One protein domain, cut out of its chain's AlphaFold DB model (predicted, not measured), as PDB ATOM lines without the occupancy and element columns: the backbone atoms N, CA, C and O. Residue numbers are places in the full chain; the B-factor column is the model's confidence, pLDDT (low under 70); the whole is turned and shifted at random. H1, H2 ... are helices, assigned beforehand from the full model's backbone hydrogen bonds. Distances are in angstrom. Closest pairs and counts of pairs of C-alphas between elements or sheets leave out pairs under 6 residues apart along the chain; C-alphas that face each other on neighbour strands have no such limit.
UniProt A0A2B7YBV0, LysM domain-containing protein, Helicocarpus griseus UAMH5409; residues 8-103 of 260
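This is residues 8 to 103 of the 260 residues of the protein "LysM domain-containing protein" of Helicocarpus griseus UAMH5409 (UniProt A0A2B7YBV0). H3 lies in the middle of an elongated stack, with H1 and H2 on one side of it and H4 folded back along the other side in a helical hairpin. The last stretch, residues 87 to 103, turns back from the end of H4 and runs the length of the domain to end near the first printed residue, while residues 44 to 49 stick out as a loop beyond H2. The printed part has 96 residues, with four named helices in the order H1, H2, H3, H4 and no named strand; the class is all helix, though under half of the residues, 45 of 96, are in named elements. The whole is only just compact, close to loose, with a radius of gyration of the C-alphas of 14.6 A, and the C-alphas span 44 by 26 by 22 A.

H1 is residues 13 to 25, 18.3 A from first to last C-alpha, and begins at C-alpha 13 at (2.037, 45.170, 6.294). H2 is residues 36 to 43, 10.5 A long. H3 is residues 56 to 66, 15.1 A long, with C-alpha 56 at (29.511, 44.946, 3.131). H4 is residues 74 to 86, 19.0 A long, and ends at C-alpha 86 at (33.347, 31.947, 0.566).

H3 is the hub, touching the three other helices. H1 touches H3 with residues 20 to 24 alone; their closest C-alphas, those of Leu 24 and Val 61, are 6.3 A apart. These two helices run opposite ways at a shallow tilt of 13 degrees. H2 and H3 only just touch, with 3 pairs of C-alphas within 8 A, the closest being those of Cys 36 and Cys 57 at 5.2 A. They run opposite ways at a steep tilt of 53 degrees. H3 and H4 form a helical hairpin, running opposite ways at a shallow tilt of 28 degrees, and their closest C-alphas, those of Leu 66 and Ala 77, are 6.6 A apart. H1 and H2 are close but not clearly touching; their closest C-alphas, those of Ser 25 and Asp 37, are 6.9 A apart. H4 is apart from H1 and from H2. In H1, H2, H3 and H4 every O i to N i+4 pair is within hydrogen-bond range.

The two C-alphas farthest apart, those of Asp 9 and Ser 46, are 44.1 A apart, but those of Tyr 8 and Ser 103, the first and last printed, are 6.6 A apart. The printed part has no cut. The link from H2 to H3, 12 residues, is long; those from H1 to H2 and from H3 to H4 are short. The mean pLDDT of the printed part is 81.6, and residues 8 to 11, 42 to 53 and 101 to 103 are under 70.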
ATOM      1  N   TYR A   8      -3.804  42.933   1.528       52.81
ATOM      2  CA  TYR A   8      -2.928  42.452   2.596       52.81
ATOM      3  C   TYR A   8      -3.627  42.598   3.951       52.81
ATOM      4  O   TYR A   8      -3.872  43.707   4.416       52.81
ATOM      5  N   ASP A   9      -3.954  41.474   4.586       54.06
ATOM      6  CA  ASP A   9      -4.867  41.408   5.740       54.06
ATOM      7  C   ASP A   9      -4.155  41.555   7.104       54.06
ATOM      8  O   ASP A   9      -4.553  40.977   8.112       54.06
ATOM      9  N   THR A  10      -3.032  42.279   7.155       63.78
ATOM     10  CA  THR A  10      -2.187  42.347   8.363       63.78
ATOM     11  C   THR A  10      -1.862  43.782   8.757       63.78
ATOM     12  O   THR A  10      -1.367  44.574   7.958       63.78
ATOM     13  N   ALA A  11      -2.124  44.109  10.027       67.69
ATOM     14  CA  ALA A  11      -2.010  45.458  10.589       67.69
ATOM     15  C   ALA A  11      -0.601  46.075  10.490       67.69
ATOM     16  O   ALA A  11      -0.462  47.288  10.630       67.69
ATOM     17  N   THR A  12       0.436  45.268  10.247       80.38
ATOM     18  CA  THR A  12       1.823  45.734  10.119       80.38
ATOM     19  C   THR A  12       2.328  45.786   8.679       80.38
ATOM     20  O   THR A  12       3.388  46.357   8.464       80.38
ATOM     21  N   TYR A  13       1.573  45.295   7.684       83.06
ATOM     22  CA  TYR A  13       2.037  45.170   6.294       83.06
ATOM     23  C   TYR A  13       2.662  46.460   5.745       83.06
ATOM     24  O   TYR A  13       3.793  46.451   5.267       83.06
ATOM     25  N   LEU A  14       1.941  47.585   5.832       83.69
ATOM     26  CA  LEU A  14       2.423  48.863   5.303       83.69
ATOM     27  C   LEU A  14       3.668  49.340   6.053       83.69
ATOM     28  O   LEU A  14       4.630  49.779   5.431       83.69
ATOM     29  N   THR A  15       3.662  49.226   7.379       86.56
ATOM     30  CA  THR A  15       4.790  49.614   8.231       86.56
ATOM     31  C   THR A  15       6.033  48.793   7.907       86.56
ATOM     32  O   THR A  15       7.103  49.358   7.698       86.56
ATOM     33  N   ASP A  16       5.889  47.475   7.809       85.88
ATOM     34  CA  ASP A  16       6.982  46.555   7.516       85.88
ATOM     35  C   ASP A  16       7.503  46.770   6.086       85.88
ATOM     36  O   ASP A  16       8.709  46.699   5.851       85.88
ATOM     37  N   HIS A  17       6.623  47.123   5.141       87.62
ATOM     38  CA  HIS A  17       7.014  47.481   3.780       87.62
ATOM     39  C   HIS A  17       7.831  48.780   3.741       87.62
ATOM     40  O   HIS A  17       8.908  48.810   3.149       87.62
ATOM     41  N   PHE A  18       7.378  49.833   4.433       90.12
ATOM     42  CA  PHE A  18       8.135  51.083   4.541       90.12
ATOM     43  C   PHE A  18       9.484  50.880   5.229       90.12
ATOM     44  O   PHE A  18      10.486  51.422   4.768       90.12
ATOM     45  N   LEU A  19       9.530  50.087   6.303       89.81
ATOM     46  CA  LEU A  19      10.775  49.759   6.997       89.81
ATOM     47  C   LEU A  19      11.731  48.976   6.098       89.81
ATOM     48  O   LEU A  19      12.921  49.281   6.070       89.81
ATOM     49  N   TYR A  20      11.225  48.008   5.335       90.56
ATOM     50  CA  TYR A  20      12.015  47.259   4.364       90.56
ATOM     51  C   TYR A  20      12.643  48.183   3.313       90.56
ATOM     52  O   TYR A  20      13.864  48.191   3.149       90.56
ATOM     53  N   THR A  21      11.833  49.018   2.659       90.31
ATOM     54  CA  THR A  21      12.312  49.961   1.642       90.31
ATOM     55  C   THR A  21      13.283  50.985   2.227       90.31
ATOM     56  O   THR A  21      14.315  51.270   1.617       90.31
ATOM     57  N   TYR A  22      12.990  51.514   3.418       92.50
ATOM     58  CA  TYR A  22      13.867  52.450   4.118       92.50
ATOM     59  C   TYR A  22      15.226  51.817   4.427       92.50
ATOM     60  O   TYR A  22      16.254  52.401   4.096       92.50
ATOM     61  N   ASN A  23      15.242  50.617   5.013       93.50
ATOM     62  CA  ASN A  23      16.480  49.943   5.401       93.50
ATOM     63  C   ASN A  23      17.348  49.583   4.193       93.50
ATOM     64  O   ASN A  23      18.568  49.690   4.289       93.50
ATOM     65  N   LEU A  24      16.739  49.197   3.067       90.44
ATOM     66  CA  LEU A  24      17.471  48.970   1.822       90.44
ATOM     67  C   LEU A  24      18.079  50.267   1.279       90.44
ATOM     68  O   LEU A  24      19.293  50.345   1.115       90.44
ATOM     69  N   SER A  25      17.254  51.298   1.082       89.75
ATOM     70  CA  SER A  25      17.677  52.556   0.438       89.75
ATOM     71  C   SER A  25      18.656  53.366   1.299       89.75
ATOM     72  O   SER A  25      19.480  54.126   0.800       89.75
ATOM     73  N   CYS A  26      18.557  53.241   2.626       93.00
ATOM     74  CA  CYS A  26      19.400  53.974   3.571       93.00
ATOM     75  C   CYS A  26      20.597  53.158   4.066       93.00
ATOM     76  O   CYS A  26      21.309  53.620   4.967       93.00
ATOM     77  N   ARG A  27      20.834  51.957   3.516       91.88
ATOM     78  CA  ARG A  27      21.972  51.138   3.923       91.88
ATOM     79  C   ARG A  27      23.272  51.858   3.586       91.88
ATOM     80  O   ARG A  27      23.461  52.378   2.488       91.88
ATOM     81  N   LYS A  28      24.195  51.854   4.541       91.50
ATOM     82  CA  LYS A  28      25.528  52.422   4.384       91.50
ATOM     83  C   LYS A  28      26.580  51.356   4.600       91.50
ATOM     84  O   LYS A  28      26.397  50.483   5.444       91.50
ATOM     85  N   ASP A  29      27.667  51.459   3.849       86.75
ATOM     86  CA  ASP A  29      28.859  50.651   4.069       86.75
ATOM     87  C   ASP A  29      29.410  50.887   5.483       86.75
ATOM     88  O   ASP A  29      29.528  52.033   5.934       86.75
ATOM     89  N   SER A  30      29.769  49.806   6.173       83.06
ATOM     90  CA  SER A  30      30.285  49.851   7.544       83.06
ATOM     91  C   SER A  30      31.682  50.476   7.674       83.06
ATOM     92  O   SER A  30      32.042  50.930   8.761       83.06
ATOM     93  N   THR A  31      32.455  50.562   6.585       78.75
ATOM     94  CA  THR A  31      33.832  51.082   6.591       78.75
ATOM     95  C   THR A  31      33.871  52.603   6.438       78.75
ATOM     96  O   THR A  31      34.585  53.284   7.174       78.75
ATOM     97  N   PHE A  32      33.105  53.149   5.490       78.62
ATOM     98  CA  PHE A  32      33.164  54.571   5.122       78.62
ATOM     99  C   PHE A  32      31.848  55.331   5.316       78.62
ATOM    100  O   PHE A  32      31.816  56.547   5.124       78.62
ATOM    101  N   GLY A  33      30.751  54.655   5.671       84.69
ATOM    102  CA  GLY A  33      29.446  55.289   5.886       84.69
ATOM    103  C   GLY A  33      28.807  55.866   4.615       84.69
ATOM    104  O   GLY A  33      27.876  56.673   4.707       84.69
ATOM    105  N   ARG A  34      29.308  55.484   3.435       84.94
ATOM    106  CA  ARG A  34      28.743  55.859   2.131       84.94
ATOM    107  C   ARG A  34      27.491  55.039   1.849       84.94
ATOM    108  O   ARG A  34      27.404  53.898   2.294       84.94
ATOM    109  N   SER A  35      26.535  55.620   1.124       89.06
ATOM    110  CA  SER A  35      25.321  54.893   0.741       89.06
ATOM    111  C   SER A  35      25.671  53.732  -0.187       89.06
ATOM    112  O   SER A  35      26.474  53.893  -1.109       89.06
ATOM    113  N   CYS A  36      25.067  52.572   0.053       87.38
ATOM    114  CA  CYS A  36      25.281  51.399  -0.783       87.38
ATOM    115  C   CYS A  36      24.774  51.602  -2.208       87.38
ATOM    116  O   CYS A  36      25.445  51.174  -3.141       87.38
ATOM    117  N   ASP A  37      23.682  52.347  -2.390       83.56
ATOM    118  CA  ASP A  37      23.156  52.671  -3.719       83.56
ATOM    119  C   ASP A  37      24.160  53.500  -4.532       83.56
ATOM    120  O   ASP A  37      24.394  53.232  -5.707       83.56
ATOM    121  N   GLU A  38      24.827  54.465  -3.893       82.06
ATOM    122  CA  GLU A  38      25.884  55.261  -4.528       82.06
ATOM    123  C   GLU A  38      27.089  54.390  -4.906       82.06
ATOM    124  O   GLU A  38      27.639  54.525  -6.001       82.06
ATOM    125  N   ILE A  39      27.493  53.476  -4.016       79.50
ATOM    126  CA  ILE A  39      28.595  52.541  -4.271       79.50
ATOM    127  C   ILE A  39      28.257  51.649  -5.466       79.50
ATOM    128  O   ILE A  39      29.078  51.553  -6.381       79.50
ATOM    129  N   PHE A  40      27.061  51.058  -5.505       79.31
ATOM    130  CA  PHE A  40      26.624  50.231  -6.626       79.31
ATOM    131  C   PHE A  40      26.613  51.031  -7.923       79.31
ATOM    132  O   PHE A  40      27.300  50.636  -8.858       79.31
ATOM    133  N   VAL A  41      25.964  52.199  -7.958       73.00
ATOM    134  CA  VAL A  41      25.913  53.055  -9.157       73.00
ATOM    135  C   VAL A  41      27.311  53.440  -9.641       73.00
ATOM    136  O   VAL A  41      27.594  53.349 -10.833       73.00
ATOM    137  N   SER A  42      28.223  53.794  -8.731       69.88
ATOM    138  CA  SER A  42      29.610  54.128  -9.090       69.88
ATOM    139  C   SER A  42      30.416  52.939  -9.627       69.88
ATOM    140  O   SER A  42      31.415  53.136 -10.315       69.88
ATOM    141  N   SER A  43      29.975  51.714  -9.335       65.56
ATOM    142  CA  SER A  43      30.654  50.472  -9.705       65.56
ATOM    143  C   SER A  43      30.139  49.862 -11.010       65.56
ATOM    144  O   SER A  43      30.839  49.043 -11.592       65.56
ATOM    145  N   LEU A  44      28.966  50.275 -11.507       63.66
ATOM    146  CA  LEU A  44      28.335  49.733 -12.723       63.66
ATOM    147  C   LEU A  44      29.108  50.030 -14.027       63.66
ATOM    148  O   LEU A  44      28.805  49.438 -15.057       63.66
ATOM    149  N   GLY A  45      30.115  50.911 -13.991       55.25
ATOM    150  CA  GLY A  45      31.002  51.228 -15.125       55.25
ATOM    151  C   GLY A  45      32.368  50.528 -15.102       55.25
ATOM    152  O   GLY A  45      33.194  50.753 -15.985       55.25
ATOM    153  N   SER A  46      32.635  49.697 -14.095       55.50
ATOM    154  CA  SER A  46      33.881  48.939 -13.942       55.50
ATOM    155  C   SER A  46      33.535  47.485 -13.651       55.50
ATOM    156  O   SER A  46      32.738  47.235 -12.757       55.50
ATOM    157  N   ASP A  47      34.129  46.519 -14.352       57.00
ATOM    158  CA  ASP A  47      34.052  45.121 -13.906       57.00
ATOM    159  C   ASP A  47      34.873  44.979 -12.614       57.00
ATOM    160  O   ASP A  47      36.063  45.324 -12.595       57.00
ATOM    161  N   PRO A  48      34.260  44.506 -11.515       50.28
ATOM    162  CA  PRO A  48      34.951  43.444 -10.807       50.28
ATOM    163  C   PRO A  48      33.977  42.402 -10.253       50.28
ATOM    164  O   PRO A  48      33.496  42.499  -9.116       50.28
ATOM    165  N   ALA A  49      33.784  41.326 -11.010       52.25
ATOM    166  CA  ALA A  49      33.389  40.045 -10.450       52.25
ATOM    167  C   ALA A  49      34.325  39.653  -9.280       52.25
ATOM    168  O   ALA A  49      35.542  39.843  -9.325       52.25
ATOM    169  N   LEU A  50      33.716  39.098  -8.225       45.34
ATOM    170  CA  LEU A  50      34.263  38.614  -6.941       45.34
ATOM    171  C   LEU A  50      34.501  39.651  -5.825       45.34
ATOM    172  O   LEU A  50      34.056  39.393  -4.709       45.34
ATOM    173  N   SER A  51      35.113  40.820  -6.063       50.78
ATOM    174  CA  SER A  51      35.388  41.765  -4.947       50.78
ATOM    175  C   SER A  51      34.147  42.531  -4.458       50.78
ATOM    176  O   SER A  51      34.029  42.824  -3.269       50.78
ATOM    177  N   GLN A  52      33.183  42.780  -5.352       58.44
ATOM    178  CA  GLN A  52      31.901  43.419  -5.024       58.44
ATOM    179  C   GLN A  52      30.938  42.464  -4.313       58.44
ATOM    180  O   GLN A  52      30.171  42.899  -3.457       58.44
ATOM    181  N   ASN A  53      31.004  41.161  -4.619       69.88
ATOM    182  CA  ASN A  53      30.082  40.166  -4.063       69.88
ATOM    183  C   ASN A  53      30.304  39.936  -2.557       69.88
ATOM    184  O   ASN A  53      29.375  39.584  -1.840       69.88
ATOM    185  N   CYS A  54      31.527  40.184  -2.079       84.50
ATOM    186  CA  CYS A  54      31.887  40.138  -0.662       84.50
ATOM    187  C   CYS A  54      31.844  41.508   0.030       84.50
ATOM    188  O   CYS A  54      32.241  41.612   1.190       84.50
ATOM    189  N   SER A  55      31.423  42.569  -0.668       85.94
ATOM    190  CA  SER A  55      31.337  43.897  -0.060       85.94
ATOM    191  C   SER A  55      30.272  43.924   1.033       85.94
ATOM    192  O   SER A  55      29.250  43.244   0.937       85.94
ATOM    193  N   ASP A  56      30.484  44.753   2.055       88.88
ATOM    194  CA  ASP A  56      29.511  44.946   3.131       88.88
ATOM    195  C   ASP A  56      28.153  45.397   2.578       88.88
ATOM    196  O   ASP A  56      27.115  44.868   2.966       88.88
ATOM    197  N   CYS A  57      28.166  46.299   1.593       90.19
ATOM    198  CA  CYS A  57      26.963  46.729   0.891       90.19
ATOM    199  C   CYS A  57      26.214  45.598   0.207       90.19
ATOM    200  O   CYS A  57      25.004  45.493   0.395       90.19
ATOM    201  N   MET A  58      26.908  44.743  -0.536       88.94
ATOM    202  CA  MET A  58      26.272  43.607  -1.191       88.94
ATOM    203  C   MET A  58      25.726  42.633  -0.144       88.94
ATOM    204  O   MET A  58      24.516  42.407  -0.067       88.94
ATOM    205  N   LEU A  59      26.592  42.141   0.743       91.31
ATOM    206  CA  LEU A  59      26.214  41.135   1.728       91.31
ATOM    207  C   LEU A  59      25.072  41.610   2.632       91.31
ATOM    208  O   LEU A  59      24.106  40.885   2.863       91.31
ATOM    209  N   GLY A  60      25.117  42.854   3.098       92.06
ATOM    210  CA  GLY A  60      24.074  43.366   3.968       92.06
ATOM    211  C   GLY A  60      22.775  43.742   3.250       92.06
ATOM    212  O   GLY A  60      21.726  43.707   3.887       92.06
ATOM    213  N   VAL A  61      22.791  44.066   1.952       91.50
ATOM    214  CA  VAL A  61      21.546  44.235   1.180       91.50
ATOM    215  C   VAL A  61      20.815  42.902   1.051       91.50
ATOM    216  O   VAL A  61      19.614  42.848   1.313       91.50
ATOM    217  N   VAL A  62      21.516  41.811   0.727       91.31
ATOM    218  CA  VAL A  62      20.875  40.485   0.684       91.31
ATOM    219  C   VAL A  62      20.463  40.013   2.078       91.31
ATOM    220  O   VAL A  62      19.364  39.484   2.227       91.31
ATOM    221  N   GLN A  63      21.238  40.301   3.128       93.56
ATOM    222  CA  GLN A  63      20.806  40.047   4.507       93.56
ATOM    223  C   GLN A  63      19.481  40.762   4.842       93.56
ATOM    224  O   GLN A  63      18.595  40.159   5.451       93.56
ATOM    225  N   LEU A  64      19.314  42.031   4.448       92.69
ATOM    226  CA  LEU A  64      18.067  42.779   4.654       92.69
ATOM    227  C   LEU A  64      16.892  42.178   3.871       92.69
ATOM    228  O   LEU A  64      15.779  42.121   4.396       92.69
ATOM    229  N   GLN A  65      17.131  41.701   2.646       92.25
ATOM    230  CA  GLN A  65      16.120  41.005   1.842       92.25
ATOM    231  C   GLN A  65      15.678  39.702   2.504       92.25
ATOM    232  O   GLN A  65      14.482  39.472   2.666       92.25
ATOM    233  N   LEU A  66      16.629  38.888   2.962       93.06
ATOM    234  CA  LEU A  66      16.337  37.606   3.595       93.06
ATOM    235  C   LEU A  66      15.697  37.742   4.983       93.06
ATOM    236  O   LEU A  66      15.003  36.832   5.411       93.06
ATOM    237  N   ASN A  67      15.851  38.873   5.677       92.50
ATOM    238  CA  ASN A  67      15.118  39.149   6.921       92.50
ATOM    239  C   ASN A  67      13.731  39.780   6.694       92.50
ATOM    240  O   ASN A  67      13.060  40.154   7.656       92.50
ATOM    241  N   SER A  68      13.290  39.921   5.441       90.06
ATOM    242  CA  SER A  68      12.050  40.607   5.084       90.06
ATOM    243  C   SER A  68      11.052  39.674   4.392       90.06
ATOM    244  O   SER A  68      11.414  39.015   3.418       90.06
ATOM    245  N   PRO A  69       9.769  39.639   4.807       86.44
ATOM    246  CA  PRO A  69       8.736  38.852   4.122       86.44
ATOM    247  C   PRO A  69       8.469  39.327   2.681       86.44
ATOM    248  O   PRO A  69       7.760  38.650   1.942       86.44
ATOM    249  N   PHE A  70       9.026  40.476   2.279       86.75
ATOM    250  CA  PHE A  70       8.959  41.024   0.921       86.75
ATOM    251  C   PHE A  70      10.141  40.607   0.038       86.75
ATOM    252  O   PHE A  70       9.992  40.540  -1.179       86.75
ATOM    253  N   GLY A  71      11.313  40.380   0.640       85.50
ATOM    254  CA  GLY A  71      12.558  40.066  -0.069       85.50
ATOM    255  C   GLY A  71      12.991  38.603   0.050       85.50
ATOM    256  O   GLY A  71      13.843  38.162  -0.718       85.50
ATOM    257  N   TYR A  72      12.421  37.843   0.989       88.94
ATOM    258  CA  TYR A  72      12.829  36.466   1.238       88.94
ATOM    259  C   TYR A  72      12.498  35.556   0.053       88.94
ATOM    260  O   TYR A  72      11.338  35.407  -0.332       88.94
ATOM    261  N   GLN A  73      13.523  34.879  -0.460       84.69
ATOM    262  CA  GLN A  73      13.384  33.744  -1.367       84.69
ATOM    263  C   GLN A  73      14.246  32.591  -0.844       84.69
ATOM    264  O   GLN A  73      15.394  32.826  -0.455       84.69
ATOM    265  N   PRO A  74      13.735  31.349  -0.848       83.44
ATOM    266  CA  PRO A  74      14.475  30.199  -0.333       83.44
ATOM    267  C   PRO A  74      15.749  29.913  -1.140       83.44
ATOM    268  O   PRO A  74      16.773  29.599  -0.548       83.44
ATOM    269  N   GLU A  75      15.716  30.095  -2.463       81.88
ATOM    270  CA  GLU A  75      16.882  29.884  -3.335       81.88
ATOM    271  C   GLU A  75      18.007  30.887  -3.021       81.88
ATOM    272  O   GLU A  75      19.158  30.498  -2.835       81.88
ATOM    273  N   PHE A  76      17.672  32.170  -2.824       83.75
ATOM    274  CA  PHE A  76      18.659  33.183  -2.433       83.75
ATOM    275  C   PHE A  76      19.247  32.943  -1.037       83.75
ATOM    276  O   PHE A  76      20.391  33.314  -0.789       83.75
ATOM    277  N   ALA A  77      18.495  32.326  -0.122       88.62
ATOM    278  CA  ALA A  77      18.973  32.023   1.225       88.62
ATOM    279  C   ALA A  77      20.125  31.001   1.215       88.62
ATOM    280  O   ALA A  77      21.104  31.174   1.945       88.62
ATOM    281  N   GLU A  78      20.020  29.961   0.384       87.56
ATOM    282  CA  GLU A  78      21.055  28.929   0.231       87.56
ATOM    283  C   GLU A  78      22.316  29.498  -0.431       87.56
ATOM    284  O   GLU A  78      23.424  29.355   0.099       87.56
ATOM    285  N   ASP A  79      22.143  30.230  -1.533       88.06
ATOM    286  CA  ASP A  79      23.248  30.884  -2.238       88.06
ATOM    287  C   ASP A  79      23.978  31.885  -1.337       88.06
ATOM    288  O   ASP A  79      25.210  31.946  -1.318       88.06
ATOM    289  N   PHE A  80      23.239  32.639  -0.522       91.38
ATOM    290  CA  PHE A  80      23.819  33.630   0.372       91.38
ATOM    291  C   PHE A  80      24.683  33.015   1.483       91.38
ATOM    292  O   PHE A  80      25.740  33.558   1.819       91.38
ATOM    293  N   GLN A  81      24.295  31.856   2.022       90.19
ATOM    294  CA  GLN A  81      25.130  31.116   2.976       90.19
ATOM    295  C   GLN A  81      26.440  30.639   2.331       90.19
ATOM    296  O   GLN A  81      27.507  30.718   2.944       90.19
ATOM    297  N   SER A  82      26.382  30.193   1.073       90.19
ATOM    298  CA  SER A  82      27.572  29.818   0.301       90.19
ATOM    299  C   SER A  82      28.497  31.018   0.064       90.19
ATOM    300  O   SER A  82      29.703  30.946   0.318       90.19
ATOM    301  N   ILE A  83      27.931  32.159  -0.342       88.75
ATOM    302  CA  ILE A  83      28.677  33.393  -0.612       88.75
ATOM    303  C   ILE A  83      29.348  33.915   0.660       88.75
ATOM    304  O   ILE A  83      30.562  34.110   0.660       88.75
ATOM    305  N   THR A  84      28.608  34.090   1.758       91.12
ATOM    306  CA  THR A  84      29.160  34.594   3.032       91.12
ATOM    307  C   THR A  84      30.290  33.707   3.561       91.12
ATOM    308  O   THR A  84      31.327  34.227   3.983       91.12
ATOM    309  N   SER A  85      30.151  32.382   3.436       90.50
ATOM    310  CA  SER A  85      31.212  31.415   3.737       90.50
ATOM    311  C   SER A  85      32.442  31.606   2.841       90.50
ATOM    312  O   SER A  85      33.559  31.731   3.343       90.50
ATOM    313  N   SER A  86      32.250  31.718   1.520       89.69
ATOM    314  CA  SER A  86      33.347  31.947   0.566       89.69
ATOM    315  C   SER A  86      34.081  33.275   0.795       89.69
ATOM    316  O   SER A  86      35.290  33.362   0.583       89.69
ATOM    317  N   CYS A  87      33.364  34.288   1.287       89.62
ATOM    318  CA  CYS A  87      33.895  35.603   1.625       89.62
ATOM    319  C   CYS A  87      34.570  35.654   3.006       89.62
ATOM    320  O   CYS A  87      35.186  36.665   3.338       89.62
ATOM    321  N   GLY A  88      34.435  34.610   3.837       90.00
ATOM    322  CA  GLY A  88      34.871  34.634   5.237       90.00
ATOM    323  C   GLY A  88      34.173  35.721   6.065       90.00
ATOM    324  O   GLY A  88      34.749  36.235   7.026       90.00
ATOM    325  N   ALA A  89      32.962  36.112   5.664       87.44
ATOM    326  CA  ALA A  89      32.256  37.269   6.188       87.44
ATOM    327  C   ALA A  89      31.307  36.863   7.327       87.44
ATOM    328  O   ALA A  89      30.385  36.075   7.127       87.44
ATOM    329  N   GLY A  90      31.530  37.407   8.526       87.31
ATOM    330  CA  GLY A  90      30.655  37.221   9.690       87.31
ATOM    331  C   GLY A  90      29.685  38.390   9.894       87.31
ATOM    332  O   GLY A  90      29.919  39.482   9.386       87.31
ATOM    333  N   GLY A  91      28.618  38.170  10.670       88.75
ATOM    334  CA  GLY A  91      27.629  39.208  11.013       88.75
ATOM    335  C   GLY A  91      26.454  39.338  10.036       88.75
ATOM    336  O   GLY A  91      25.597  40.198  10.229       88.75
ATOM    337  N   TYR A  92      26.385  38.462   9.031       91.69
ATOM    338  CA  TYR A  92      25.349  38.457   7.994       91.69
ATOM    339  C   TYR A  92      24.247  37.414   8.228       91.69
ATOM    340  O   TYR A  92      23.601  36.955   7.289       91.69
ATOM    341  N   ASP A  93      24.018  37.030   9.484       91.50
ATOM    342  CA  ASP A  93      22.969  36.073   9.832       91.50
ATOM    343  C   ASP A  93      21.580  36.619   9.466       91.50
ATOM    344  O   ASP A  93      21.305  37.822   9.567       91.50
ATOM    345  N   PHE A  94      20.681  35.732   9.055       91.56
ATOM    346  CA  PHE A  94      19.303  36.082   8.739       91.56
ATOM    347  C   PHE A  94      18.332  35.078   9.344       91.56
ATOM    348  O   PHE A  94      18.649  33.915   9.590       91.56
ATOM    349  N   THR A  95      17.120  35.558   9.578       86.75
ATOM    350  CA  THR A  95      15.979  34.758  10.006       86.75
ATOM    351  C   THR A  95      14.987  34.685   8.858       86.75
ATOM    352  O   THR A  95      14.754  35.693   8.204       86.75
ATOM    353  N   SER A  96      14.418  33.507   8.593       83.69
ATOM    354  CA  SER A  96      13.364  33.359   7.584       83.69
ATOM    355  C   SER A  96      12.047  33.914   8.151       83.69
ATOM    356  O   SER A  96      11.536  33.355   9.128       83.69
ATOM    357  N   PRO A  97      11.506  35.018   7.605       83.75
ATOM    358  CA  PRO A  97      10.292  35.635   8.118       83.75
ATOM    359  C   PRO A  97       9.050  34.875   7.648       83.75
ATOM    360  O   PRO A  97       9.001  34.334   6.543       83.75
ATOM    361  N   THR A  98       8.002  34.868   8.472       81.56
ATOM    362  CA  THR A  98       6.702  34.329   8.062       81.56
ATOM    363  C   THR A  98       6.083  35.216   6.976       81.56
ATOM    364  O   THR A  98       5.921  36.415   7.217       81.56
ATOM    365  N   PRO A  99       5.704  34.664   5.812       79.75
ATOM    366  CA  PRO A  99       5.091  35.443   4.745       79.75
ATOM    367  C   PRO A  99       3.700  35.943   5.150       79.75
ATOM    368  O   PRO A  99       2.967  35.270   5.882       79.75
ATOM    369  N   TYR A 100       3.304  37.111   4.639       77.62
ATOM    370  CA  TYR A 100       1.929  37.579   4.797       77.62
ATOM    371  C   TYR A 100       0.965  36.679   4.030       77.62
ATOM    372  O   TYR A 100       1.237  36.247   2.910       77.62
ATOM    373  N   SER A 101      -0.197  36.431   4.629       64.75
ATOM    374  CA  SER A 101      -1.277  35.730   3.945       64.75
ATOM    375  C   SER A 101      -1.828  36.617   2.832       64.75
ATOM    376  O   SER A 101      -2.320  37.717   3.079       64.75
ATOM    377  N   ILE A 102      -1.724  36.135   1.597       60.00
ATOM    378  CA  ILE A 102      -2.285  36.793   0.423       60.00
ATOM    379  C   ILE A 102      -3.759  36.387   0.361       60.00
ATOM    380  O   ILE A 102      -4.067  35.234   0.057       60.00
ATOM    381  N   SER A 103      -4.677  37.306   0.667       52.56
ATOM    382  CA  SER A 103      -6.096  37.059   0.412       52.56
ATOM    383  C   SER A 103      -6.326  37.182  -1.091       52.56
ATOM    384  O   SER A 103      -6.356  38.281  -1.649       52.56
TER     385      SER A 103